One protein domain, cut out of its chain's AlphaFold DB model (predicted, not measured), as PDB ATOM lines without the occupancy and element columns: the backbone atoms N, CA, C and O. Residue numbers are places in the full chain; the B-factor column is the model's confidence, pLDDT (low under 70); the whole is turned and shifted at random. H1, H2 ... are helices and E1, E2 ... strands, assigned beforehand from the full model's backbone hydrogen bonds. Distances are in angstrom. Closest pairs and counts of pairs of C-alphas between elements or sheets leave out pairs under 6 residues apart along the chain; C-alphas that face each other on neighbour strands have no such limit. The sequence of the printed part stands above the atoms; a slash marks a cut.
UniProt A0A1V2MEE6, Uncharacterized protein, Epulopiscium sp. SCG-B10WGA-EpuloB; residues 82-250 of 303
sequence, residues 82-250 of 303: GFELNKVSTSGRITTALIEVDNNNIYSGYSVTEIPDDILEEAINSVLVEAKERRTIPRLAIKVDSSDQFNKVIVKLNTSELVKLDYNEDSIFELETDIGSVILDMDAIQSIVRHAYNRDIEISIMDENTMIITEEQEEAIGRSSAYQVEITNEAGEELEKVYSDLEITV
ATOM      1  N   GLY A  82     196.054 220.070 289.397       78.31
ATOM      2  CA  GLY A  82     195.775 221.268 290.175       78.31
ATOM      3  C   GLY A  82     195.882 222.484 289.270       78.31
ATOM      4  O   GLY A  82     196.975 222.780 288.807       78.31
ATOM      5  N   PHE A  83     194.772 223.187 289.036       85.50
ATOM      6  CA  PHE A  83     194.780 224.478 288.348       85.50
ATOM      7  C   PHE A  83     194.680 225.606 289.369       85.50
ATOM      8  O   PHE A  83     193.692 225.702 290.103       85.50
ATOM      9  N   GLU A  84     195.674 226.487 289.387       86.25
ATOM     10  CA  GLU A  84     195.642 227.720 290.164       86.25
ATOM     11  C   GLU A  84     195.714 228.924 289.223       86.25
ATOM     12  O   GLU A  84     196.748 229.234 288.629       86.25
ATOM     13  N   LEU A  85     194.589 229.636 289.094       87.25
ATOM     14  CA  LEU A  85     194.592 230.955 288.476       87.25
ATOM     15  C   LEU A  85     195.116 231.967 289.493       87.25
ATOM     16  O   LEU A  85     194.408 232.406 290.407       87.25
ATOM     17  N   ASN A  86     196.365 232.371 289.305       85.38
ATOM     18  CA  ASN A  86     196.960 233.418 290.105       85.38
ATOM     19  C   ASN A  86     196.291 234.759 289.821       85.38
ATOM     20  O   ASN A  86     195.913 235.097 288.696       85.38
ATOM     21  N   LYS A  87     196.191 235.581 290.869       86.44
ATOM     22  CA  LYS A  87     195.660 236.935 290.734       86.44
ATOM     23  C   LYS A  87     196.453 237.702 289.672       86.44
ATOM     24  O   LYS A  87     197.678 237.784 289.752       86.44
ATOM     25  N   VAL A  88     195.728 238.357 288.764       94.44
ATOM     26  CA  VAL A  88     196.316 239.238 287.752       94.44
ATOM     27  C   VAL A  88     197.271 240.240 288.400       94.44
ATOM     28  O   VAL A  88     196.943 240.910 289.388       94.44
ATOM     29  N   SER A  89     198.466 240.342 287.831       95.31
ATOM     30  CA  SER A  89     199.526 241.223 288.309       95.31
ATOM     31  C   SER A  89     199.984 242.166 287.201       95.31
ATOM     32  O   SER A  89     199.871 241.858 286.020       95.31
ATOM     33  N   THR A  90     200.494 243.340 287.567       96.38
ATOM     34  CA  THR A  90     201.037 244.302 286.600       96.38
ATOM     35  C   THR A  90     202.449 244.682 286.997       96.38
ATOM     36  O   THR A  90     202.675 245.166 288.108       96.38
ATOM     37  N   SER A  91     203.383 244.521 286.064       94.94
ATOM     38  CA  SER A  91     204.774 244.926 286.213       94.94
ATOM     39  C   SER A  91     205.211 245.729 284.993       94.94
ATOM     40  O   SER A  91     205.143 245.269 283.853       94.94
ATOM     41  N   GLY A  92     205.642 246.971 285.220       94.12
ATOM     42  CA  GLY A  92     206.023 247.877 284.139       94.12
ATOM     43  C   GLY A  92     204.876 248.105 283.148       94.12
ATOM     44  O   GLY A  92     203.854 248.691 283.503       94.12
ATOM     45  N   ARG A  93     205.073 247.671 281.898       95.69
ATOM     46  CA  ARG A  93     204.103 247.810 280.800       95.69
ATOM     47  C   ARG A  93     203.273 246.554 280.542       95.69
ATOM     48  O   ARG A  93     202.500 246.567 279.594       95.69
ATOM     49  N   ILE A  94     203.422 245.510 281.353       96.94
ATOM     50  CA  ILE A  94     202.795 244.206 281.127       96.94
ATOM     51  C   ILE A  94     201.847 243.899 282.285       96.94
ATOM     52  O   ILE A  94     202.205 244.068 283.453       96.94
ATOM     53  N   THR A  95     200.637 243.461 281.953       97.94
ATOM     54  CA  THR A  95     199.685 242.866 282.890       97.94
ATOM     55  C   THR A  95     199.577 241.383 282.579       97.94
ATOM     56  O   THR A  95     199.296 241.030 281.442       97.94
ATOM     57  N   THR A  96     199.789 240.529 283.576       98.06
ATOM     58  CA  THR A  96     199.857 239.077 283.414       98.06
ATOM     59  C   THR A  96     198.755 238.390 284.206       98.06
ATOM     60  O   THR A  96     198.643 238.620 285.415       98.06
ATOM     61  N   ALA A  97     197.978 237.536 283.540       97.88
ATOM     62  CA  ALA A  97     197.269 236.435 284.190       97.88
ATOM     63  C   ALA A  97     198.142 235.185 284.077       97.88
ATOM     64  O   ALA A  97     198.628 234.882 282.990       97.88
ATOM     65  N   LEU A  98     198.368 234.511 285.203       97.44
ATOM     66  CA  LEU A  98     199.191 233.309 285.275       97.44
ATOM     67  C   LEU A  98     198.305 232.134 285.690       97.44
ATOM     68  O   LEU A  98     197.693 232.185 286.756       97.44
ATOM     69  N   ILE A  99     198.258 231.104 284.855       97.06
ATOM     70  CA  ILE A  99     197.684 229.800 285.183       97.06
ATOM     71  C   ILE A  99     198.855 228.902 285.579       97.06
ATOM     72  O   ILE A  99     199.704 228.604 284.741       97.06
ATOM     73  N   GLU A 100     198.926 228.509 286.848       95.44
ATOM     74  CA  GLU A 100     199.848 227.466 287.305       95.44
ATOM     75  C   GLU A 100     199.127 226.120 287.275       95.44
ATOM     76  O   GLU A 100     197.979 226.008 287.718       95.44
ATOM     77  N   VAL A 101     199.794 225.116 286.711       93.31
ATOM     78  CA  VAL A 101     199.286 223.754 286.597       93.31
ATOM     79  C   VAL A 101     200.261 222.795 287.255       93.31
ATOM     80  O   VAL A 101     201.377 222.614 286.771       93.31
ATOM     81  N   ASP A 102     199.804 222.140 288.317       89.00
ATOM     82  CA  ASP A 102     200.479 220.981 288.892       89.00
ATOM     83  C   ASP A 102     200.048 219.737 288.102       89.00
ATOM     84  O   ASP A 102     198.969 219.171 288.343       89.00
ATOM     85  N   ASN A 103     200.861 219.320 287.127       82.69
ATOM     86  CA  ASN A 103     200.528 218.208 286.243       82.69
ATOM     87  C   ASN A 103     200.972 216.865 286.845       82.69
ATOM     88  O   ASN A 103     202.154 216.526 286.898       82.69
ATOM     89  N   ASN A 104     199.985 216.054 287.231       76.38
ATOM     90  CA  ASN A 104     200.191 214.677 287.688       76.38
ATOM     91  C   ASN A 104     199.743 213.614 286.661       76.38
ATOM     92  O   ASN A 104     199.803 212.416 286.955       76.38
ATOM     93  N   ASN A 105     199.290 214.022 285.471       78.38
ATOM     94  CA  ASN A 105     198.955 213.156 284.338       78.38
ATOM     95  C   ASN A 105     200.234 212.683 283.639       78.38
ATOM     96  O   ASN A 105     200.679 213.208 282.616       78.38
ATOM     97  N   ILE A 106     200.824 211.658 284.246       73.38
ATOM     98  CA  ILE A 106     202.094 211.067 283.847       73.38
ATOM     99  C   ILE A 106     201.854 209.852 282.956       73.38
ATOM    100  O   ILE A 106     201.256 208.859 283.380       73.38
ATOM    101  N   TYR A 107     202.433 209.891 281.762       78.56
ATOM    102  CA  TYR A 107     202.483 208.770 280.833       78.56
ATOM    103  C   TYR A 107     203.928 208.337 280.612       78.56
ATOM    104  O   TYR A 107     204.879 209.003 281.020       78.56
ATOM    105  N   SER A 108     204.115 207.157 280.020       73.06
ATOM    106  CA  SER A 108     205.451 206.593 279.813       73.06
ATOM    107  C   SER A 108     206.270 207.466 278.853       73.06
ATOM    108  O   SER A 108     206.215 207.258 277.645       73.06
ATOM    109  N   GLY A 109     207.038 208.411 279.402       77.19
ATOM    110  CA  GLY A 109     207.947 209.304 278.674       77.19
ATOM    111  C   GLY A 109     207.424 210.722 278.422       77.19
ATOM    112  O   GLY A 109     208.200 211.557 277.964       77.19
ATOM    113  N   TYR A 110     206.160 211.017 278.743       87.50
ATOM    114  CA  TYR A 110     205.567 212.337 278.515       87.50
ATOM    115  C   TYR A 110     204.460 212.680 279.516       87.50
ATOM    116  O   TYR A 110     203.887 211.791 280.149       87.50
ATOM    117  N   SER A 111     204.134 213.967 279.625       90.75
ATOM    118  CA  SER A 111     202.984 214.464 280.384       90.75
ATOM    119  C   SER A 111     201.978 215.163 279.468       90.75
ATOM    120  O   SER A 111     202.347 215.714 278.429       90.75
ATOM    121  N   VAL A 112     200.694 215.110 279.828       91.56
ATOM    122  CA  VAL A 112     199.615 215.781 279.079       91.56
ATOM    123  C   VAL A 112     198.756 216.571 280.042       91.56
ATOM    124  O   VAL A 112     198.344 216.018 281.055       91.56
ATOM    125  N   THR A 113     198.465 217.817 279.699       92.31
ATOM    126  CA  THR A 113     197.556 218.702 280.430       92.31
ATOM    127  C   THR A 113     196.541 219.294 279.475       92.31
ATOM    128  O   THR A 113     196.912 219.724 278.390       92.31
ATOM    129  N   GLU A 114     195.276 219.360 279.876       93.06
ATOM    130  CA  GLU A 114     194.227 220.050 279.123       93.06
ATOM    131  C   GLU A 114     193.688 221.183 279.984       93.06
ATOM    132  O   GLU A 114     193.086 220.940 281.029       93.06
ATOM    133  N   ILE A 115     193.931 222.425 279.559       93.38
ATOM    134  CA  ILE A 115     193.493 223.598 280.315       93.38
ATOM    135  C   ILE A 115     191.978 223.755 280.143       93.38
ATOM    136  O   ILE A 115     191.530 223.944 279.011       93.38
ATOM    137  N   PRO A 116     191.184 223.739 281.228       92.75
ATOM    138  CA  PRO A 116     189.741 223.894 281.132       92.75
ATOM    139  C   PRO A 116     189.340 225.242 280.526       92.75
ATOM    140  O   PRO A 116     189.886 226.287 280.897       92.75
ATOM    141  N   ASP A 117     188.337 225.222 279.645       92.56
ATOM    142  CA  ASP A 117     187.816 226.410 278.957       92.56
ATOM    143  C   ASP A 117     187.410 227.530 279.920       92.56
ATOM    144  O   ASP A 117     187.657 228.700 279.644       92.56
ATOM    145  N   ASP A 118     186.804 227.197 281.062       92.69
ATOM    146  CA  ASP A 118     186.355 228.178 282.051       92.69
ATOM    147  C   ASP A 118     187.529 228.872 282.757       92.69
ATOM    148  O   ASP A 118     187.492 230.088 282.955       92.69
ATOM    149  N   ILE A 119     188.593 228.129 283.073       94.19
ATOM    150  CA  ILE A 119     189.836 228.679 283.633       94.19
ATOM    151  C   ILE A 119     190.542 229.569 282.604       94.19
ATOM    152  O   ILE A 119     190.971 230.680 282.935       94.19
ATOM    153  N   LEU A 120     190.640 229.106 281.356       94.94
ATOM    154  CA  LEU A 120     191.251 229.858 280.264       94.94
ATOM    155  C   LEU A 120     190.470 231.151 279.976       94.94
ATOM    156  O   LEU A 120     191.059 232.234 279.912       94.94
ATOM    157  N   GLU A 121     189.142 231.061 279.890       94.75
ATOM    158  CA  GLU A 121     188.244 232.198 279.699       94.75
ATOM    159  C   GLU A 121     188.363 233.209 280.852       94.75
ATOM    160  O   GLU A 121     188.453 234.421 280.616       94.75
ATOM    161  N   GLU A 122     188.371 232.744 282.105       95.00
ATOM    162  CA  GLU A 122     188.507 233.610 283.280       95.00
ATOM    163  C   GLU A 122     189.845 234.358 283.269       95.00
ATOM    164  O   GLU A 122     189.874 235.576 283.497       95.00
ATOM    165  N   ALA A 123     190.944 233.668 282.951       96.75
ATOM    166  CA  ALA A 123     192.276 234.257 282.868       96.75
ATOM    167  C   ALA A 123     192.356 235.338 281.780       96.75
ATOM    168  O   ALA A 123     192.810 236.459 282.049       96.75
ATOM    169  N   ILE A 124     191.860 235.036 280.574       96.31
ATOM    170  CA  ILE A 124     191.857 235.964 279.435       96.31
ATOM    171  C   ILE A 124     190.994 237.191 279.739       96.31
ATOM    172  O   ILE A 124     191.433 238.332 279.575       96.31
ATOM    173  N   ASN A 125     189.777 236.994 280.242       95.50
ATOM    174  CA  ASN A 125     188.903 238.113 280.583       95.50
ATOM    175  C   ASN A 125     189.526 239.001 281.668       95.50
ATOM    176  O   ASN A 125     189.516 240.231 281.551       95.50
ATOM    177  N   SER A 126     190.113 238.390 282.696       95.62
ATOM    178  CA  SER A 126     190.740 239.118 283.799       95.62
ATOM    179  C   SER A 126     191.946 239.935 283.330       95.62
ATOM    180  O   SER A 126     192.062 241.111 283.691       95.62
ATOM    181  N   VAL A 127     192.820 239.361 282.491       97.38
ATOM    182  CA  VAL A 127     193.993 240.084 281.978       97.38
ATOM    183  C   VAL A 127     193.591 241.220 281.045       97.38
ATOM    184  O   VAL A 127     194.128 242.318 281.177       97.38
ATOM    185  N   LEU A 128     192.610 241.014 280.160       95.94
ATOM    186  CA  LEU A 128     192.156 242.040 279.217       95.94
ATOM    187  C   LEU A 128     191.499 243.227 279.930       95.94
ATOM    188  O   LEU A 128     191.761 244.382 279.575       95.94
ATOM    189  N   VAL A 129     190.671 242.969 280.948       95.38
ATOM    190  CA  VAL A 129     190.032 244.025 281.750       95.38
ATOM    191  C   VAL A 129     191.089 244.850 282.482       95.38
ATOM    192  O   VAL A 129     191.143 246.070 282.303       95.38
ATOM    193  N   GLU A 130     191.971 244.203 283.246       96.25
ATOM    194  CA  GLU A 130     192.990 244.901 284.038       96.25
ATOM    195  C   GLU A 130     194.004 245.632 283.135       96.25
ATOM    196  O   GLU A 130     194.383 246.776 283.410       96.25
ATOM    197  N   ALA A 131     194.422 245.016 282.022       96.50
ATOM    198  CA  ALA A 131     195.342 245.626 281.061       96.50
ATOM    199  C   ALA A 131     194.742 246.876 280.410       96.50
ATOM    200  O   ALA A 131     195.409 247.908 280.295       96.50
ATOM    201  N   LYS A 132     193.455 246.836 280.052       95.25
ATOM    202  CA  LYS A 132     192.740 247.991 279.501       95.25
ATOM    203  C   LYS A 132     192.636 249.139 280.504       95.25
ATOM    204  O   LYS A 132     192.849 250.294 280.129       95.25
ATOM    205  N   GLU A 133     192.325 248.845 281.765       95.25
ATOM    206  CA  GLU A 133     192.254 249.858 282.824       95.25
ATOM    207  C   GLU A 133     193.611 250.529 283.063       95.25
ATOM    208  O   GLU A 133     193.692 251.753 283.221       95.25
ATOM    209  N   ARG A 134     194.690 249.741 283.028       95.19
ATOM    210  CA  ARG A 134     196.060 250.215 283.272       95.19
ATOM    211  C   ARG A 134     196.792 250.720 282.037       95.19
ATOM    212  O   ARG A 134     197.833 251.359 282.191       95.19
ATOM    213  N   ARG A 135     196.238 250.503 280.841       95.00
ATOM    214  CA  ARG A 135     196.859 250.805 279.539       95.00
ATOM    215  C   ARG A 135     198.200 250.089 279.367       95.00
ATOM    216  O   ARG A 135     199.214 250.705 279.036       95.00
ATOM    217  N   THR A 136     198.187 248.796 279.642       96.62
ATOM    218  CA  THR A 136     199.333 247.889 279.552       96.62
ATOM    219  C   THR A 136     199.066 246.791 278.525       96.62
ATOM    220  O   THR A 136     197.954 246.650 278.020       96.62
ATOM    221  N   ILE A 137     200.115 246.044 278.199       96.25
ATOM    222  CA  ILE A 137     200.080 244.896 277.302       96.25
ATOM    223  C   ILE A 137     199.578 243.679 278.096       96.25
ATOM    224  O   ILE A 137     200.164 243.381 279.144       96.25
ATOM    225  N   PRO A 138     198.498 243.006 277.670       97.25
ATOM    226  CA  PRO A 138     198.038 241.780 278.305       97.25
ATOM    227  C   PRO A 138     198.965 240.609 277.947       97.25
ATOM    228  O   PRO A 138     199.353 240.432 276.796       97.25
ATOM    229  N   ARG A 139     199.302 239.798 278.948       97.56
ATOM    230  CA  ARG A 139     200.036 238.540 278.807       97.56
ATOM    231  C   ARG A 139     199.247 237.428 279.481       97.56
ATOM    232  O   ARG A 139     199.005 237.504 280.687       97.56
ATOM    233  N   LEU A 140     198.873 236.409 278.725       97.75
ATOM    234  CA  LEU A 140     198.446 235.139 279.297       97.75
ATOM    235  C   LEU A 140     199.689 234.261 279.447       97.75
ATOM    236  O   LEU A 140     200.358 233.988 278.457       97.75
ATOM    237  N   ALA A 141     200.011 233.861 280.672       97.94
ATOM    238  CA  ALA A 141     201.096 232.931 280.953       97.94
ATOM    239  C   ALA A 141     200.512 231.632 281.510       97.94
ATOM    240  O   ALA A 141     199.700 231.664 282.437       97.94
ATOM    241  N   ILE A 142     200.932 230.504 280.958       97.69
ATOM    242  CA  ILE A 142     200.602 229.170 281.447       97.69
ATOM    243  C   ILE A 142     201.905 228.515 281.865       97.69
ATOM    244  O   ILE A 142     202.839 228.427 281.072       97.69
ATOM    245  N   LYS A 143     201.972 228.067 283.112       96.75
ATOM    246  CA  LYS A 143     203.120 227.351 283.645       96.75
ATOM    247  C   LYS A 143     202.694 225.952 284.049       96.75
ATOM    248  O   LYS A 143     201.861 225.804 284.937       96.75
ATOM    249  N   VAL A 144     203.290 224.953 283.417       94.50
ATOM    250  CA  VAL A 144     203.039 223.541 283.697       94.50
ATOM    251  C   VAL A 144     204.239 222.979 284.447       94.50
ATOM    252  O   VAL A 144     205.323 222.854 283.876       94.50
ATOM    253  N   ASP A 145     204.047 222.663 285.727       91.12
ATOM    254  CA  ASP A 145     204.992 221.856 286.497       91.12
ATOM    255  C   ASP A 145     204.727 220.391 286.157       91.12
ATOM    256  O   ASP A 145     203.699 219.812 286.515       91.12
ATOM    257  N   SER A 146     205.638 219.829 285.376       80.25
ATOM    258  CA  SER A 146     205.555 218.478 284.846       80.25
ATOM    259  C   SER A 146     206.555 217.540 285.510       80.25
ATOM    260  O   SER A 146     206.483 216.356 285.243       80.25
ATOM    261  N   SER A 147     207.437 217.992 286.407       77.06
ATOM    262  CA  SER A 147     208.645 217.265 286.832       77.06
ATOM    263  C   SER A 147     209.691 217.118 285.714       77.06
ATOM    264  O   SER A 147     209.391 216.861 284.550       77.06
ATOM    265  N   ASP A 148     210.970 217.205 286.083       69.75
ATOM    266  CA  ASP A 148     212.141 217.203 285.189       69.75
ATOM    267  C   ASP A 148     212.476 215.839 284.556       69.75
ATOM    268  O   ASP A 148     213.518 215.673 283.923       69.75
ATOM    269  N   GLN A 149     211.602 214.851 284.732       77.69
ATOM    270  CA  GLN A 149     211.792 213.479 284.266       77.69
ATOM    271  C   GLN A 149     211.172 213.195 282.889       77.69
ATOM    272  O   GLN A 149     211.298 212.069 282.402       77.69
ATOM    273  N   PHE A 150     210.452 214.156 282.301       84.06
ATOM    274  CA  PHE A 150     209.779 213.973 281.017       84.06
ATOM    275  C   PHE A 150     210.526 214.625 279.873       84.06
ATOM    276  O   PHE A 150     211.044 215.732 279.986       84.06
ATOM    277  N   ASN A 151     210.483 213.922 278.749       89.62
ATOM    278  CA  ASN A 151     211.138 214.309 277.512       89.62
ATOM    279  C   ASN A 151     210.155 214.990 276.544       89.62
ATOM    280  O   ASN A 151     210.582 215.585 275.563       89.62
ATOM    281  N   LYS A 152     208.843 214.929 276.831       93.31
ATOM    282  CA  LYS A 152     207.766 215.627 276.112       93.31
ATOM    283  C   LYS A 152     206.684 216.099 277.083       93.31
ATOM    284  O   LYS A 152     206.231 215.334 277.936       93.31
ATOM    285  N   VAL A 153     206.250 217.343 276.928       94.31
ATOM    286  CA  VAL A 153     205.112 217.931 277.649       94.31
ATOM    287  C   VAL A 153     204.104 218.411 276.618       94.31
ATOM    288  O   VAL A 153     204.466 219.188 275.739       94.31
ATOM    289  N   ILE A 154     202.861 217.948 276.731       94.81
ATOM    290  CA  ILE A 154     201.752 218.288 275.835       94.81
ATOM    291  C   ILE A 154     200.743 219.140 276.599       94.81
ATOM    292  O   ILE A 154     200.270 218.744 277.666       94.81
ATOM    293  N   VAL A 155     200.378 220.287 276.038       95.69
ATOM    294  CA  VAL A 155     199.354 221.176 276.589       95.69
ATOM    295  C   VAL A 155     198.245 221.362 275.570       95.69
ATOM    296  O   VAL A 155     198.477 221.866 274.473       95.69
ATOM    297  N   LYS A 156     197.031 220.964 275.944       95.38
ATOM    298  CA  LYS A 156     195.831 221.099 275.131       95.38
ATOM    299  C   LYS A 156     195.080 222.365 275.501       95.38
ATOM    300  O   LYS A 156     194.884 222.652 276.685       95.38
ATOM    301  N   LEU A 157     194.694 223.121 274.480       94.81
ATOM    302  CA  LEU A 157     194.059 224.429 274.618       94.81
ATOM    303  C   LEU A 157     192.955 224.588 273.583       94.81
ATOM    304  O   LEU A 157     193.135 224.249 272.413       94.81
ATOM    305  N   ASN A 158     191.869 225.233 273.985       92.69
ATOM    306  CA  ASN A 158     190.820 225.643 273.070       92.69
ATOM    307  C   ASN A 158     191.177 226.977 272.395       92.69
ATOM    308  O   ASN A 158     191.241 228.038 273.027       92.69
ATOM    309  N   THR A 159     191.392 226.958 271.076       91.81
ATOM    310  CA  THR A 159     191.777 228.177 270.340       91.81
ATOM    311  C   THR A 159     190.658 229.211 270.231       91.81
ATOM    312  O   THR A 159     190.941 230.393 270.015       91.81
ATOM    313  N   SER A 160     189.396 228.811 270.425       89.69
ATOM    314  CA  SER A 160     188.261 229.744 270.446       89.69
ATOM    315  C   SER A 160     188.282 230.680 271.659       89.69
ATOM    316  O   SER A 160     187.720 231.778 271.606       89.69
ATOM    317  N   GLU A 161     188.993 230.294 272.719       91.38
ATOM    318  CA  GLU A 161     189.292 231.161 273.852       91.38
ATOM    319  C   GLU A 161     190.507 232.045 273.558       91.38
ATOM    320  O   GLU A 161     190.438 233.262 273.740       91.38
ATOM    321  N   LEU A 162     191.586 231.477 273.000       90.00
ATOM    322  CA  LEU A 162     192.809 232.223 272.666       90.00
ATOM    323  C   LEU A 162     192.565 233.381 271.693       90.00
ATOM    324  O   LEU A 162     193.153 234.448 271.866       90.00
ATOM    325  N   VAL A 163     191.658 233.234 270.719       89.31
ATOM    326  CA  VAL A 163     191.326 234.320 269.778       89.31
ATOM    327  C   VAL A 163     190.754 235.560 270.481       89.31
ATOM    328  O   VAL A 163     190.813 236.657 269.936       89.31
ATOM    329  N   LYS A 164     190.244 235.445 271.718       90.56
ATOM    330  CA  LYS A 164     189.808 236.611 272.504       90.56
ATOM    331  C   LYS A 164     190.990 237.524 272.874       90.56
ATOM    332  O   LYS A 164     190.770 238.703 273.138       90.56
ATOM    333  N   LEU A 165     192.240 237.052 272.846       87.12
ATOM    334  CA  LEU A 165     193.415 237.919 273.017       87.12
ATOM    335  C   LEU A 165     193.575 238.940 271.873       87.12
ATOM    336  O   LEU A 165     194.122 240.018 272.107       87.12
ATOM    337  N   ASP A 166     192.987 238.683 270.698       82.00
ATOM    338  CA  ASP A 166     192.993 239.579 269.525       82.00
ATOM    339  C   ASP A 166     192.286 240.924 269.776       82.00
ATOM    340  O   ASP A 166     192.437 241.883 269.020       82.00
ATOM    341  N   TYR A 167     191.554 241.073 270.891       79.31
ATOM    342  CA  TYR A 167     191.051 242.383 271.322       79.31
ATOM    343  C   TYR A 167     192.168 243.398 271.642       79.31
ATOM    344  O   TYR A 167     191.867 244.581 271.853       79.31
ATOM    345  N   ASN A 168     193.429 242.965 271.701       82.50
ATOM    346  CA  ASN A 168     194.605 243.813 271.823       82.50
ATOM    347  C   ASN A 168     195.732 243.286 270.916       82.50
ATOM    348  O   ASN A 168     196.212 242.177 271.117       82.50
ATOM    349  N   GLU A 169     196.158 244.101 269.947       84.38
ATOM    350  CA  GLU A 169     197.169 243.731 268.939       84.38
ATOM    351  C   GLU A 169     198.544 243.404 269.552       84.38
ATOM    352  O   GLU A 169     199.311 242.658 268.956       84.38
ATOM    353  N   ASP A 170     198.847 243.917 270.751       91.56
ATOM    354  CA  ASP A 170     200.125 243.681 271.434       91.56
ATOM    355  C   ASP A 170     200.081 242.460 272.382       91.56
ATOM    356  O   ASP A 170     201.016 242.264 273.158       91.56
ATOM    357  N   SER A 171     198.988 241.687 272.410       94.69
ATOM    358  CA  SER A 171     198.823 240.556 273.337       94.69
ATOM    359  C   SER A 171     199.936 239.515 273.216       94.69
ATOM    360  O   SER A 171     200.394 239.194 272.124       94.69
ATOM    361  N   ILE A 172     200.320 238.944 274.361       95.81
ATOM    362  CA  ILE A 172     201.358 237.911 274.457       95.81
ATOM    363  C   ILE A 172     200.759 236.641 275.066       95.81
ATOM    364  O   ILE A 172     200.078 236.701 276.095       95.81
ATOM    365  N   PHE A 173     201.065 235.495 274.471       97.06
ATOM    366  CA  PHE A 173     200.875 234.186 275.081       97.06
ATOM    367  C   PHE A 173     202.232 233.593 275.452       97.06
ATOM    368  O   PHE A 173     203.179 233.659 274.677       97.06
ATOM    369  N   GLU A 174     202.336 233.010 276.637       97.88
ATOM    370  CA  GLU A 174     203.515 232.268 277.069       97.88
ATOM    371  C   GLU A 174     203.099 230.915 277.628       97.88
ATOM    372  O   GLU A 174     202.203 230.835 278.471       97.88
ATOM    373  N   LEU A 175     203.820 229.881 277.214       97.81
ATOM    374  CA  LEU A 175     203.774 228.560 277.815       97.81
ATOM    375  C   LEU A 175     205.158 228.220 278.378       97.81
ATOM    376  O   LEU A 175     206.127 228.173 277.629       97.81
ATOM    377  N   GLU A 176     205.250 227.971 279.683       97.00
ATOM    378  CA  GLU A 176     206.451 227.505 280.386       97.00
ATOM    379  C   GLU A 176     206.247 226.061 280.863       97.00
ATOM    380  O   GLU A 176     205.260 225.752 281.529       97.00
ATOM    381  N   THR A 177     207.202 225.189 280.549       94.69
ATOM    382  CA  THR A 177     207.299 223.807 281.037       94.69
ATOM    383  C   THR A 177     208.687 223.564 281.633       94.69
ATOM    384  O   THR A 177     209.579 224.420 281.569       94.69
ATOM    385  N   ASP A 178     208.917 222.377 282.195       90.81
ATOM    386  CA  ASP A 178     210.241 222.020 282.708       90.81
ATOM    387  C   ASP A 178     211.302 221.831 281.616       90.81
ATOM    388  O   ASP A 178     212.491 222.041 281.899       90.81
ATOM    389  N   ILE A 179     210.883 221.493 280.390       92.62
ATOM    390  CA  ILE A 179     211.756 221.303 279.220       92.62
ATOM    391  C   ILE A 179     212.167 222.664 278.644       92.62
ATOM    392  O   ILE A 179     213.344 222.914 278.366       92.62
ATOM    393  N   GLY A 180     211.208 223.579 278.522       94.69
ATOM    394  CA  GLY A 180     211.424 224.893 277.934       94.69
ATOM    395  C   GLY A 180     210.179 225.765 277.972       94.69
ATOM    396  O   GLY A 180     209.154 225.394 278.537       94.69
ATOM    397  N   SER A 181     210.264 226.938 277.362       97.12
ATOM    398  CA  SER A 181     209.130 227.837 277.194       97.12
ATOM    399  C   SER A 181     209.029 228.339 275.766       97.12
ATOM    400  O   SER A 181     210.040 228.454 275.076       97.12
ATOM    401  N   VAL A 182     207.815 228.679 275.354       97.88
ATOM    402  CA  VAL A 182     207.526 229.354 274.090       97.88
ATOM    403  C   VAL A 182     206.727 230.619 274.376       97.88
ATOM    404  O   VAL A 182     205.780 230.599 275.168       97.88
ATOM    405  N   ILE A 183     207.122 231.726 273.754       97.75
ATOM    406  CA  ILE A 183     206.390 232.990 273.787       97.75
ATOM    407  C   ILE A 183     205.913 233.295 272.373       97.75
ATOM    408  O   ILE A 183     206.693 233.278 271.424       97.75
ATOM    409  N   LEU A 184     204.619 233.573 272.260       96.00
ATOM    410  CA  LEU A 184     203.922 233.863 271.018       96.00
ATOM    411  C   LEU A 184     203.326 235.266 271.101       96.00
ATOM    412  O   LEU A 184     202.673 235.619 272.091       96.00
ATOM    413  N   ASP A 185     203.525 236.052 270.053       94.62
ATOM    414  CA  ASP A 185     202.783 237.291 269.852       94.62
ATOM    415  C   ASP A 185     201.439 237.027 269.147       94.62
ATOM    416  O   ASP A 185     201.044 235.882 268.890       94.62
ATOM    417  N   MET A 186     200.705 238.096 268.842       91.62
ATOM    418  CA  MET A 186     199.382 237.980 268.242       91.62
ATOM    419  C   MET A 186     199.402 237.395 266.820       91.62
ATOM    420  O   MET A 186     198.502 236.628 266.476       91.62
ATOM    421  N   ASP A 187     200.417 237.693 266.008       93.38
ATOM    422  CA  ASP A 187     200.517 237.176 264.637       93.38
ATOM    423  C   ASP A 187     200.758 235.648 264.653       93.38
ATOM    424  O   ASP A 187     200.125 234.889 263.900       93.38
ATOM    425  N   ALA A 188     201.572 235.160 265.594       94.62
ATOM    426  CA  ALA A 188     201.781 233.732 265.819       94.62
ATOM    427  C   ALA A 188     200.501 233.053 266.340       94.62
ATOM    428  O   ALA A 188     200.084 232.022 265.804       94.62
ATOM    429  N   ILE A 189     199.801 233.663 267.308       93.88
ATOM    430  CA  ILE A 189     198.511 233.155 267.811       93.88
ATOM    431  C   ILE A 189     197.479 233.057 266.677       93.88
ATOM    432  O   ILE A 189     196.777 232.050 266.567       93.88
ATOM    433  N   GLN A 190     197.385 234.056 265.794       92.88
ATOM    434  CA  GLN A 190     196.463 234.022 264.651       92.88
ATOM    435  C   GLN A 190     196.768 232.871 263.683       92.88
ATOM    436  O   GLN A 190     195.842 232.272 263.128       92.88
ATOM    437  N   SER A 191     198.048 232.536 263.501       94.31
ATOM    438  CA  SER A 191     198.481 231.390 262.688       94.31
ATOM    439  C   SER A 191     197.929 230.087 263.251       94.31
ATOM    440  O   SER A 191     197.313 229.304 262.527       94.31
ATOM    441  N   ILE A 192     198.063 229.913 264.566       94.44
ATOM    442  CA  ILE A 192     197.585 228.743 265.302       94.44
ATOM    443  C   ILE A 192     196.057 228.650 265.254       94.44
ATOM    444  O   ILE A 192     195.513 227.607 264.897       94.44
ATOM    445  N   VAL A 193     195.342 229.745 265.536       93.50
ATOM    446  CA  VAL A 193     193.868 229.788 265.478       93.50
ATOM    447  C   VAL A 193     193.360 229.419 264.080       93.50
ATOM    448  O   VAL A 193     192.377 228.684 263.933       93.50
ATOM    449  N   ARG A 194     194.034 229.912 263.031       93.06
ATOM    450  CA  ARG A 194     193.690 229.603 261.641       93.06
ATOM    451  C   ARG A 194     193.949 228.138 261.305       93.06
ATOM    452  O   ARG A 194     193.092 227.530 260.668       93.06
ATOM    453  N   HIS A 195     195.092 227.599 261.725       93.50
ATOM    454  CA  HIS A 195     195.456 226.188 261.559       93.50
ATOM    455  C   HIS A 195     194.464 225.250 262.253       93.50
ATOM    456  O   HIS A 195     194.031 224.246 261.692       93.50
ATOM    457  N   ALA A 196     194.021 225.632 263.449       92.88
ATOM    458  CA  ALA A 196     193.069 224.872 264.248       92.88
ATOM    459  C   ALA A 196     191.618 224.970 263.749       92.88
ATOM    460  O   ALA A 196     190.757 224.204 264.175       92.88
ATOM    461  N   TYR A 197     191.296 225.921 262.865       89.75
ATOM    462  CA  TYR A 197     189.916 226.251 262.495       89.75
ATOM    463  C   TYR A 197     189.020 226.584 263.713       89.75
ATOM    464  O   TYR A 197     187.833 226.251 263.711       89.75
ATOM    465  N   ASN A 198     189.569 227.275 264.724       83.44
ATOM    466  CA  ASN A 198     188.927 227.567 266.021       83.44
ATOM    467  C   ASN A 198     188.533 226.319 266.839       83.44
ATOM    468  O   ASN A 198     187.487 226.318 267.491       83.44
ATOM    469  N   ARG A 199     189.322 225.247 266.750       89.81
ATOM    470  CA  ARG A 199     189.160 224.015 267.537       89.81
ATOM    471  C   ARG A 199     190.306 223.829 268.519       89.81
ATOM    472  O   ARG A 199     191.170 224.706 268.619       89.81
ATOM    473  N   ASP A 200     190.307 222.722 269.240       92.94
ATOM    474  CA  ASP A 200     191.378 222.446 270.178       92.94
ATOM    475  C   ASP A 200     192.697 222.205 269.433       92.94
ATOM    476  O   ASP A 200     192.745 221.748 268.281       92.94
ATOM    477  N   ILE A 201     193.780 222.580 270.099       95.81
ATOM    478  CA  ILE A 201     195.150 222.326 269.668       95.81
ATOM    479  C   ILE A 201     195.904 221.612 270.772       95.81
ATOM    480  O   ILE A 201     195.559 221.721 271.949       95.81
ATOM    481  N   GLU A 202     196.994 220.978 270.381       96.56
ATOM    482  CA  GLU A 202     198.018 220.466 271.272       96.56
ATOM    483  C   GLU A 202     199.316 221.219 270.986       96.56
ATOM    484  O   GLU A 202     199.793 221.224 269.855       96.56
ATOM    485  N   ILE A 203     199.876 221.876 271.999       97.31
ATOM    486  CA  ILE A 203     201.223 222.447 271.950       97.31
ATOM    487  C   ILE A 203     202.138 221.490 272.705       97.31
ATOM    488  O   ILE A 203     201.949 221.265 273.901       97.31
ATOM    489  N   SER A 204     203.131 220.941 272.017       96.12
ATOM    490  CA  SER A 204     204.126 220.049 272.598       96.12
ATOM    491  C   SER A 204     205.494 220.715 272.630       96.12
ATOM    492  O   SER A 204     205.936 221.270 271.630       96.12
ATOM    493  N   ILE A 205     206.191 220.616 273.760       95.94
ATOM    494  CA  ILE A 205     207.625 220.924 273.861       95.94
ATOM    495  C   ILE A 205     208.336 219.616 274.185       95.94
ATOM    496  O   ILE A 205     207.936 218.922 275.123       95.94
ATOM    497  N   MET A 206     209.358 219.264 273.408       94.94
ATOM    498  CA  MET A 206     210.037 217.977 273.542       94.94
ATOM    499  C   MET A 206     211.539 218.039 273.270       94.94
ATOM    500  O   MET A 206     212.020 218.959 272.607       94.94
ATOM    501  N   ASP A 207     212.262 217.054 273.802       93.06
ATOM    502  CA  ASP A 207     213.685 216.809 273.561       93.06
ATOM    503  C   ASP A 207     213.924 215.649 272.582       93.06
ATOM    504  O   ASP A 207     212.988 214.950 272.174       93.06
ATOM    505  N   GLU A 208     215.197 215.425 272.234       90.69
ATOM    506  CA  GLU A 208     215.633 214.450 271.229       90.69
ATOM    507  C   GLU A 208     215.106 213.017 271.425       90.69
ATOM    508  O   GLU A 208     215.070 212.236 270.479       90.69
ATOM    509  N   ASN A 209     214.693 212.635 272.636       89.06
ATOM    510  CA  ASN A 209     214.302 211.264 272.952       89.06
ATOM    511  C   ASN A 209     212.854 210.935 272.568       89.06
ATOM    512  O   ASN A 209     212.450 209.774 272.666       89.06
ATOM    513  N   THR A 210     212.049 211.942 272.223       89.25
ATOM    514  CA  THR A 210     210.609 211.769 271.956       89.25
ATOM    515  C   THR A 210     210.123 212.443 270.679       89.25
ATOM    516  O   THR A 210     208.936 212.341 270.364       89.25
ATOM    517  N   MET A 211     211.025 213.086 269.937       90.06
ATOM    518  CA  MET A 211     210.711 213.629 268.622       90.06
ATOM    519  C   MET A 211     210.403 212.521 267.621       90.06
ATOM    520  O   MET A 211     210.967 211.425 267.674       90.06
ATOM    521  N   ILE A 212     209.544 212.851 266.665       88.81
ATOM    522  CA  ILE A 212     209.313 212.047 265.471       88.81
ATOM    523  C   ILE A 212     210.010 212.786 264.330       88.81
ATOM    524  O   ILE A 212     209.594 213.874 263.953       88.81
ATOM    525  N   ILE A 213     211.105 212.218 263.827       90.31
ATOM    526  CA  ILE A 213     211.987 212.855 262.840       90.31
ATOM    527  C   ILE A 213     212.286 211.915 261.672       90.31
ATOM    528  O   ILE A 213     212.154 210.694 261.792       90.31
ATOM    529  N   THR A 214     212.682 212.490 260.536       93.12
ATOM    530  CA  THR A 214     213.136 211.741 259.353       93.12
ATOM    531  C   THR A 214     214.519 211.116 259.574       93.12
ATOM    532  O   THR A 214     215.248 211.498 260.492       93.12
ATOM    533  N   GLU A 215     214.908 210.157 258.724       94.31
ATOM    534  CA  GLU A 215     216.264 209.576 258.766       94.31
ATOM    535  C   GLU A 215     217.328 210.658 258.505       94.31
ATOM    536  O   GLU A 215     218.385 210.675 259.137       94.31
ATOM    537  N   GLU A 216     217.026 211.597 257.607       94.75
ATOM    538  CA  GLU A 216     217.873 212.739 257.275       94.75
ATOM    539  C   GLU A 216     218.051 213.687 258.471       94.75
ATOM    540  O   GLU A 216     219.169 214.121 258.767       94.75
ATOM    541  N   GLN A 217     216.970 213.971 259.202       95.00
ATOM    542  CA  GLN A 217     217.020 214.750 260.440       95.00
ATOM    543  C   GLN A 217     217.793 214.019 261.542       95.00
ATOM    544  O   GLN A 217     218.594 214.645 262.235       95.00
ATOM    545  N   GLU A 218     217.610 212.705 261.694       94.44
ATOM    546  CA  GLU A 218     218.350 211.900 262.675       94.44
ATOM    547  C   GLU A 218     219.864 211.942 262.402       94.44
ATOM    548  O   GLU A 218     220.661 212.148 263.325       94.44
ATOM    549  N   GLU A 219     220.275 211.822 261.133       93.94
ATOM    550  CA  GLU A 219     221.681 211.941 260.731       93.94
ATOM    551  C   GLU A 219     222.247 213.335 261.044       93.94
ATOM    552  O   GLU A 219     223.361 213.446 261.572       93.94
ATOM    553  N   ALA A 220     221.483 214.392 260.757       93.81
ATOM    554  CA  ALA A 220     221.892 215.773 260.992       93.81
ATOM    555  C   ALA A 220     221.975 216.130 262.486       93.81
ATOM    556  O   ALA A 220     222.919 216.804 262.910       93.81
ATOM    557  N   ILE A 221     221.024 215.652 263.296       94.06
ATOM    558  CA  ILE A 221     220.999 215.867 264.748       94.06
ATOM    559  C   ILE A 221     222.167 215.130 265.417       94.06
ATOM    560  O   ILE A 221     222.905 215.700 266.236       94.06
ATOM    561  N   GLY A 222     222.371 213.865 265.046       91.62
ATOM    562  CA  GLY A 222     223.476 213.039 265.507       91.62
ATOM    563  C   GLY A 222     223.529 212.887 267.031       91.62
ATOM    564  O   GLY A 222     222.765 212.141 267.631       91.62
ATOM    565  N   ARG A 223     224.514 213.529 267.674       87.81
ATOM    566  CA  ARG A 223     224.728 213.490 269.141       87.81
ATOM    567  C   ARG A 223     224.499 214.837 269.822       87.81
ATOM    568  O   ARG A 223     224.905 215.016 270.971       87.81
ATOM    569  N   SER A 224     223.947 215.791 269.089       89.50
ATOM    570  CA  SER A 224     223.652 217.120 269.609       89.50
ATOM    571  C   SER A 224     222.424 217.055 270.512       89.50
ATOM    572  O   SER A 224     221.556 216.212 270.311       89.50
ATOM    573  N   SER A 225     222.339 217.953 271.494       93.06
ATOM    574  CA  SER A 225     221.074 218.180 272.200       93.06
ATOM    575  C   SER A 225     220.090 218.812 271.227       93.06
ATOM    576  O   SER A 225     220.448 219.814 270.592       93.06
ATOM    577  N   ALA A 226     218.894 218.241 271.114       95.12
ATOM    578  CA  ALA A 226     217.874 218.716 270.193       95.12
ATOM    579  C   ALA A 226     216.567 218.984 270.931       95.12
ATOM    580  O   ALA A 226     216.211 218.275 271.868       95.12
ATOM    581  N   TYR A 227     215.843 220.003 270.484       96.25
ATOM    582  CA  TYR A 227     214.513 220.319 270.993       96.25
ATOM    583  C   TYR A 227     213.566 220.652 269.843       96.25
ATOM    584  O   TYR A 227     213.996 221.040 268.757       96.25
ATOM    585  N   GLN A 228     212.272 220.474 270.081       96.06
ATOM    586  CA  GLN A 228     211.232 220.784 269.114       96.06
ATOM    587  C   GLN A 228     210.008 221.334 269.842       96.06
ATOM    588  O   GLN A 228     209.637 220.859 270.921       96.06
ATOM    589  N   VAL A 229     209.396 222.346 269.233       97.31
ATOM    590  CA  VAL A 229     208.040 222.783 269.554       97.31
ATOM    591  C   VAL A 229     207.151 222.288 268.424       97.31
ATOM    592  O   VAL A 229     207.435 222.561 267.266       97.31
ATOM    593  N   GLU A 230     206.097 221.557 268.751       97.06
ATOM    594  CA  GLU A 230     205.125 221.040 267.785       97.06
ATOM    595  C   GLU A 230     203.749 221.592 268.152       97.06
ATOM    596  O   GLU A 230     203.390 221.644 269.331       97.06
ATOM    597  N   ILE A 231     202.986 222.032 267.153       96.88
ATOM    598  CA  ILE A 231     201.611 222.493 267.343       96.88
ATOM    599  C   ILE A 231     200.713 221.709 266.403       96.88
ATOM    600  O   ILE A 231     200.824 221.840 265.187       96.88
ATOM    601  N   THR A 232     199.785 220.953 266.972       96.19
ATOM    602  CA  THR A 232     198.953 220.007 266.227       96.19
ATOM    603  C   THR A 232     197.481 220.327 266.461       96.19
ATOM    604  O   THR A 232     197.083 220.694 267.565       96.19
ATOM    605  N   ASN A 233     196.653 220.253 265.418       94.44
ATOM    606  CA  ASN A 233     195.205 220.447 265.557       94.44
ATOM    607  C   ASN A 233     194.487 219.131 265.930       94.44
ATOM    608  O   ASN A 233     195.067 218.052 265.852       94.44
ATOM    609  N   GLU A 234     193.194 219.186 266.273       89.50
ATOM    610  CA  GLU A 234     192.376 217.982 266.550       89.50
ATOM    611  C   GLU A 234     192.400 216.901 265.449       89.50
ATOM    612  O   GLU A 234     192.078 215.742 265.712       89.50
ATOM    613  N   ALA A 235     192.705 217.267 264.198       89.12
ATOM    614  CA  ALA A 235     192.796 216.317 263.091       89.12
ATOM    615  C   ALA A 235     194.161 215.611 263.014       89.12
ATOM    616  O   ALA A 235     194.323 214.724 262.174       89.12
ATOM    617  N   GLY A 236     195.112 215.973 263.881       90.12
ATOM    618  CA  GLY A 236     196.481 215.469 263.855       90.12
ATOM    619  C   GLY A 236     197.367 216.161 262.817       90.12
ATOM    620  O   GLY A 236     198.404 215.618 262.463       90.12
ATOM    621  N   GLU A 237     196.953 217.312 262.277       93.31
ATOM    622  CA  GLU A 237     197.771 218.070 261.325       93.31
ATOM    623  C   GLU A 237     198.726 218.990 262.093       93.31
ATOM    624  O   GLU A 237     198.283 219.809 262.908       93.31
ATOM    625  N   GLU A 238     200.019 218.876 261.807       94.62
ATOM    626  CA  GLU A 238     201.072 219.714 262.381       94.62
ATOM    627  C   GLU A 238     201.127 221.083 261.689       94.62
ATOM    628  O   GLU A 238     200.899 221.218 260.482       94.62
ATOM    629  N   LEU A 239     201.397 222.124 262.469       95.81
ATOM    630  CA  LEU A 239     201.714 223.453 261.971       95.81
ATOM    631  C   LEU A 239     203.223 223.539 261.744       95.81
ATOM    632  O   LEU A 239     203.991 223.433 262.691       95.81
ATOM    633  N   GLU A 240     203.642 223.789 260.508       94.56
ATOM    634  CA  GLU A 240     205.070 223.898 260.166       94.56
ATOM    635  C   GLU A 240     205.628 225.311 260.405       94.56
ATOM    636  O   GLU A 240     206.801 225.475 260.737       94.56
ATOM    637  N   LYS A 241     204.797 226.351 260.230       95.69
ATOM    638  CA  LYS A 241     205.231 227.758 260.226       95.69
ATOM    639  C   LYS A 241     204.174 228.708 260.789       95.69
ATOM    640  O   LYS A 241     202.983 228.568 260.502       95.69
ATOM    641  N   VAL A 242     204.617 229.721 261.526       95.75
ATOM    642  CA  VAL A 242     203.803 230.822 262.072       95.75
ATOM    643  C   VAL A 242     204.043 232.139 261.307       95.75
ATOM    644  O   VAL A 242     204.952 232.249 260.490       95.75
ATOM    645  N   TYR A 243     203.173 233.140 261.483       93.38
ATOM    646  CA  TYR A 243     203.246 234.432 260.774       93.38
ATOM    647  C   TYR A 243     204.294 235.403 261.332       93.38
ATOM    648  O   TYR A 243     204.609 236.387 260.658       93.38
ATOM    649  N   SER A 244     204.822 235.129 262.520       93.88
ATOM    650  CA  SER A 244     205.833 235.910 263.237       93.88
ATOM    651  C   SER A 244     206.732 234.975 264.040       93.88
ATOM    652  O   SER A 244     206.338 233.847 264.340       93.88
ATOM    653  N   ASP A 245     207.925 235.451 264.392       91.19
ATOM    654  CA  ASP A 245     208.866 234.666 265.184       91.19
ATOM    655  C   ASP A 245     208.278 234.335 266.563       91.19
ATOM    656  O   ASP A 245     207.682 235.173 267.247       91.19
ATOM    657  N   LEU A 246     208.488 233.094 266.981       95.06
ATOM    658  CA  LEU A 246     208.269 232.611 268.329       95.06
ATOM    659  C   LEU A 246     209.596 232.603 269.091       95.06
ATOM    660  O   LEU A 246     210.625 232.171 268.575       95.06
ATOM    661  N   GLU A 247     209.562 233.078 270.338       98.00
ATOM    662  CA  GLU A 247     210.727 233.044 271.226       98.00
ATOM    663  C   GLU A 247     210.698 231.717 271.992       98.00
ATOM    664  O   GLU A 247     209.866 231.502 272.880       98.00
ATOM    665  N   ILE A 248     211.611 230.811 271.653       98.00
ATOM    666  CA  ILE A 248     211.800 229.527 272.322       98.00
ATOM    667  C   ILE A 248     212.936 229.664 273.328       98.00
ATOM    668  O   ILE A 248     214.043 230.089 273.002       98.00
ATOM    669  N   THR A 249     212.699 229.245 274.566       97.69
ATOM    670  CA  THR A 249     213.736 229.176 275.594       97.69
ATOM    671  C   THR A 249     213.897 227.756 276.098       97.69
ATOM    672  O   THR A 249     212.960 227.173 276.633       97.69
ATOM    673  N   VAL A 250     215.116 227.227 276.040       95.88
ATOM    674  CA  VAL A 250     215.447 225.896 276.572       95.88
ATOM    675  C   VAL A 250     216.574 225.973 277.590       95.88
ATOM    676  O   VAL A 250     217.440 226.858 277.548       95.88
TER     677      VAL A 250
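What this domain is: This is residues 82 to 250 of the 303 residues of an uncharacterized protein of Epulopiscium sp. SCG-B10WGA-EpuloB (UniProt A0A1V2MEE6). Two twisted sheets stand partly face to face with their strands crossed, and three helices, H1, H2 and H3, lie side by side in a row over one face of the larger sheet. H4 lies far out at one end, on neither sheet. The 169 printed residues run E1 E2 E3 H1 E4 E5 H2 E6 E7 H3 E8 H4 E9 E10, with four named helices and ten named strands, a mixed class of helices and strands. Both sheets are mixed, in the orders E1 E2 E4 E6 E7 E10 and E3 E5 E8 E9. The whole is compact, with a radius of gyration of the C-alphas of 16.1 A, and elongated, spanning 53 by 32 by 31 A.

How they stand to each other: E1, residues 82 to 91, forms an antiparallel hairpin with E2, residues 94 to 102, with N 84 and O 100 2.9 A apart. E3, residues 110 to 114, is an edge strand of the smaller sheet. H1, residues 117 to 134, is on the larger sheet at a height of 8.0 A; its closest C-alphas to E2 are those of Val 127 and Ala 97, 5.4 A apart. E4, residues 137 to 145, is parallel to E2 (N 97 and O 139, 3.0 A). E5, residues 152 to 158, is parallel to E3 (N 113 and O 154, 2.9 A). H2, residues 159 to 167, touches H1 at a shallow tilt of 7 degrees, the same way, closest at the C-alphas of Glu 161 and Glu 121, 6.0 A. H1 and H2 make two layers with the larger sheet, helices on one face of it. E6, residues 172 to 176, is parallel to E4 (N 174 and O 140, 2.9 A) and forms an antiparallel hairpin with E7, residues 180 to 184 (N 175 and O 182, 2.9 A). H3, residues 186 to 196, on the same face as H1, touches H2 at a shallow tilt of 28 degrees, opposite ways, closest at the C-alphas of Val 193 and Thr 159, 5.5 A. E8, residues 200 to 207, is antiparallel to E5 (N 155 and O 203, 2.8 A). H4, residues 215 to 221, is apart from H1, H2 and H3. E9, residues 225 to 233, is antiparallel to E8 (N 204 and O 230, 2.8 A). E10, residues 241 to 250, bends by 107 degrees at residue 244 and is antiparallel to E7 (N 183 and O 247, 2.9 A). The sheets form a sandwich, two sheets face to face, their strands at 58 degrees. Every O i to N i+4 pair is within hydrogen-bond range in H1, H3 and H4; H2 has 1 of 5, and 5 of 6 O i to N i+3 pairs.

Where its parts are: E1 begins at C-alpha 82, (195.775, 221.268, 290.175), and is 25.6 A long, as is H1. E9 measures 26.8 A. E10 ends at C-alpha 250, (215.447, 225.896, 276.572).

The domain as a whole: The C-alphas farthest apart, of Glu 133 and Glu 219, are 52.8 A apart. The printed part has no cut, and no link is long. The mean pLDDT of the printed part is 92.3; residue 148 alone is under 70.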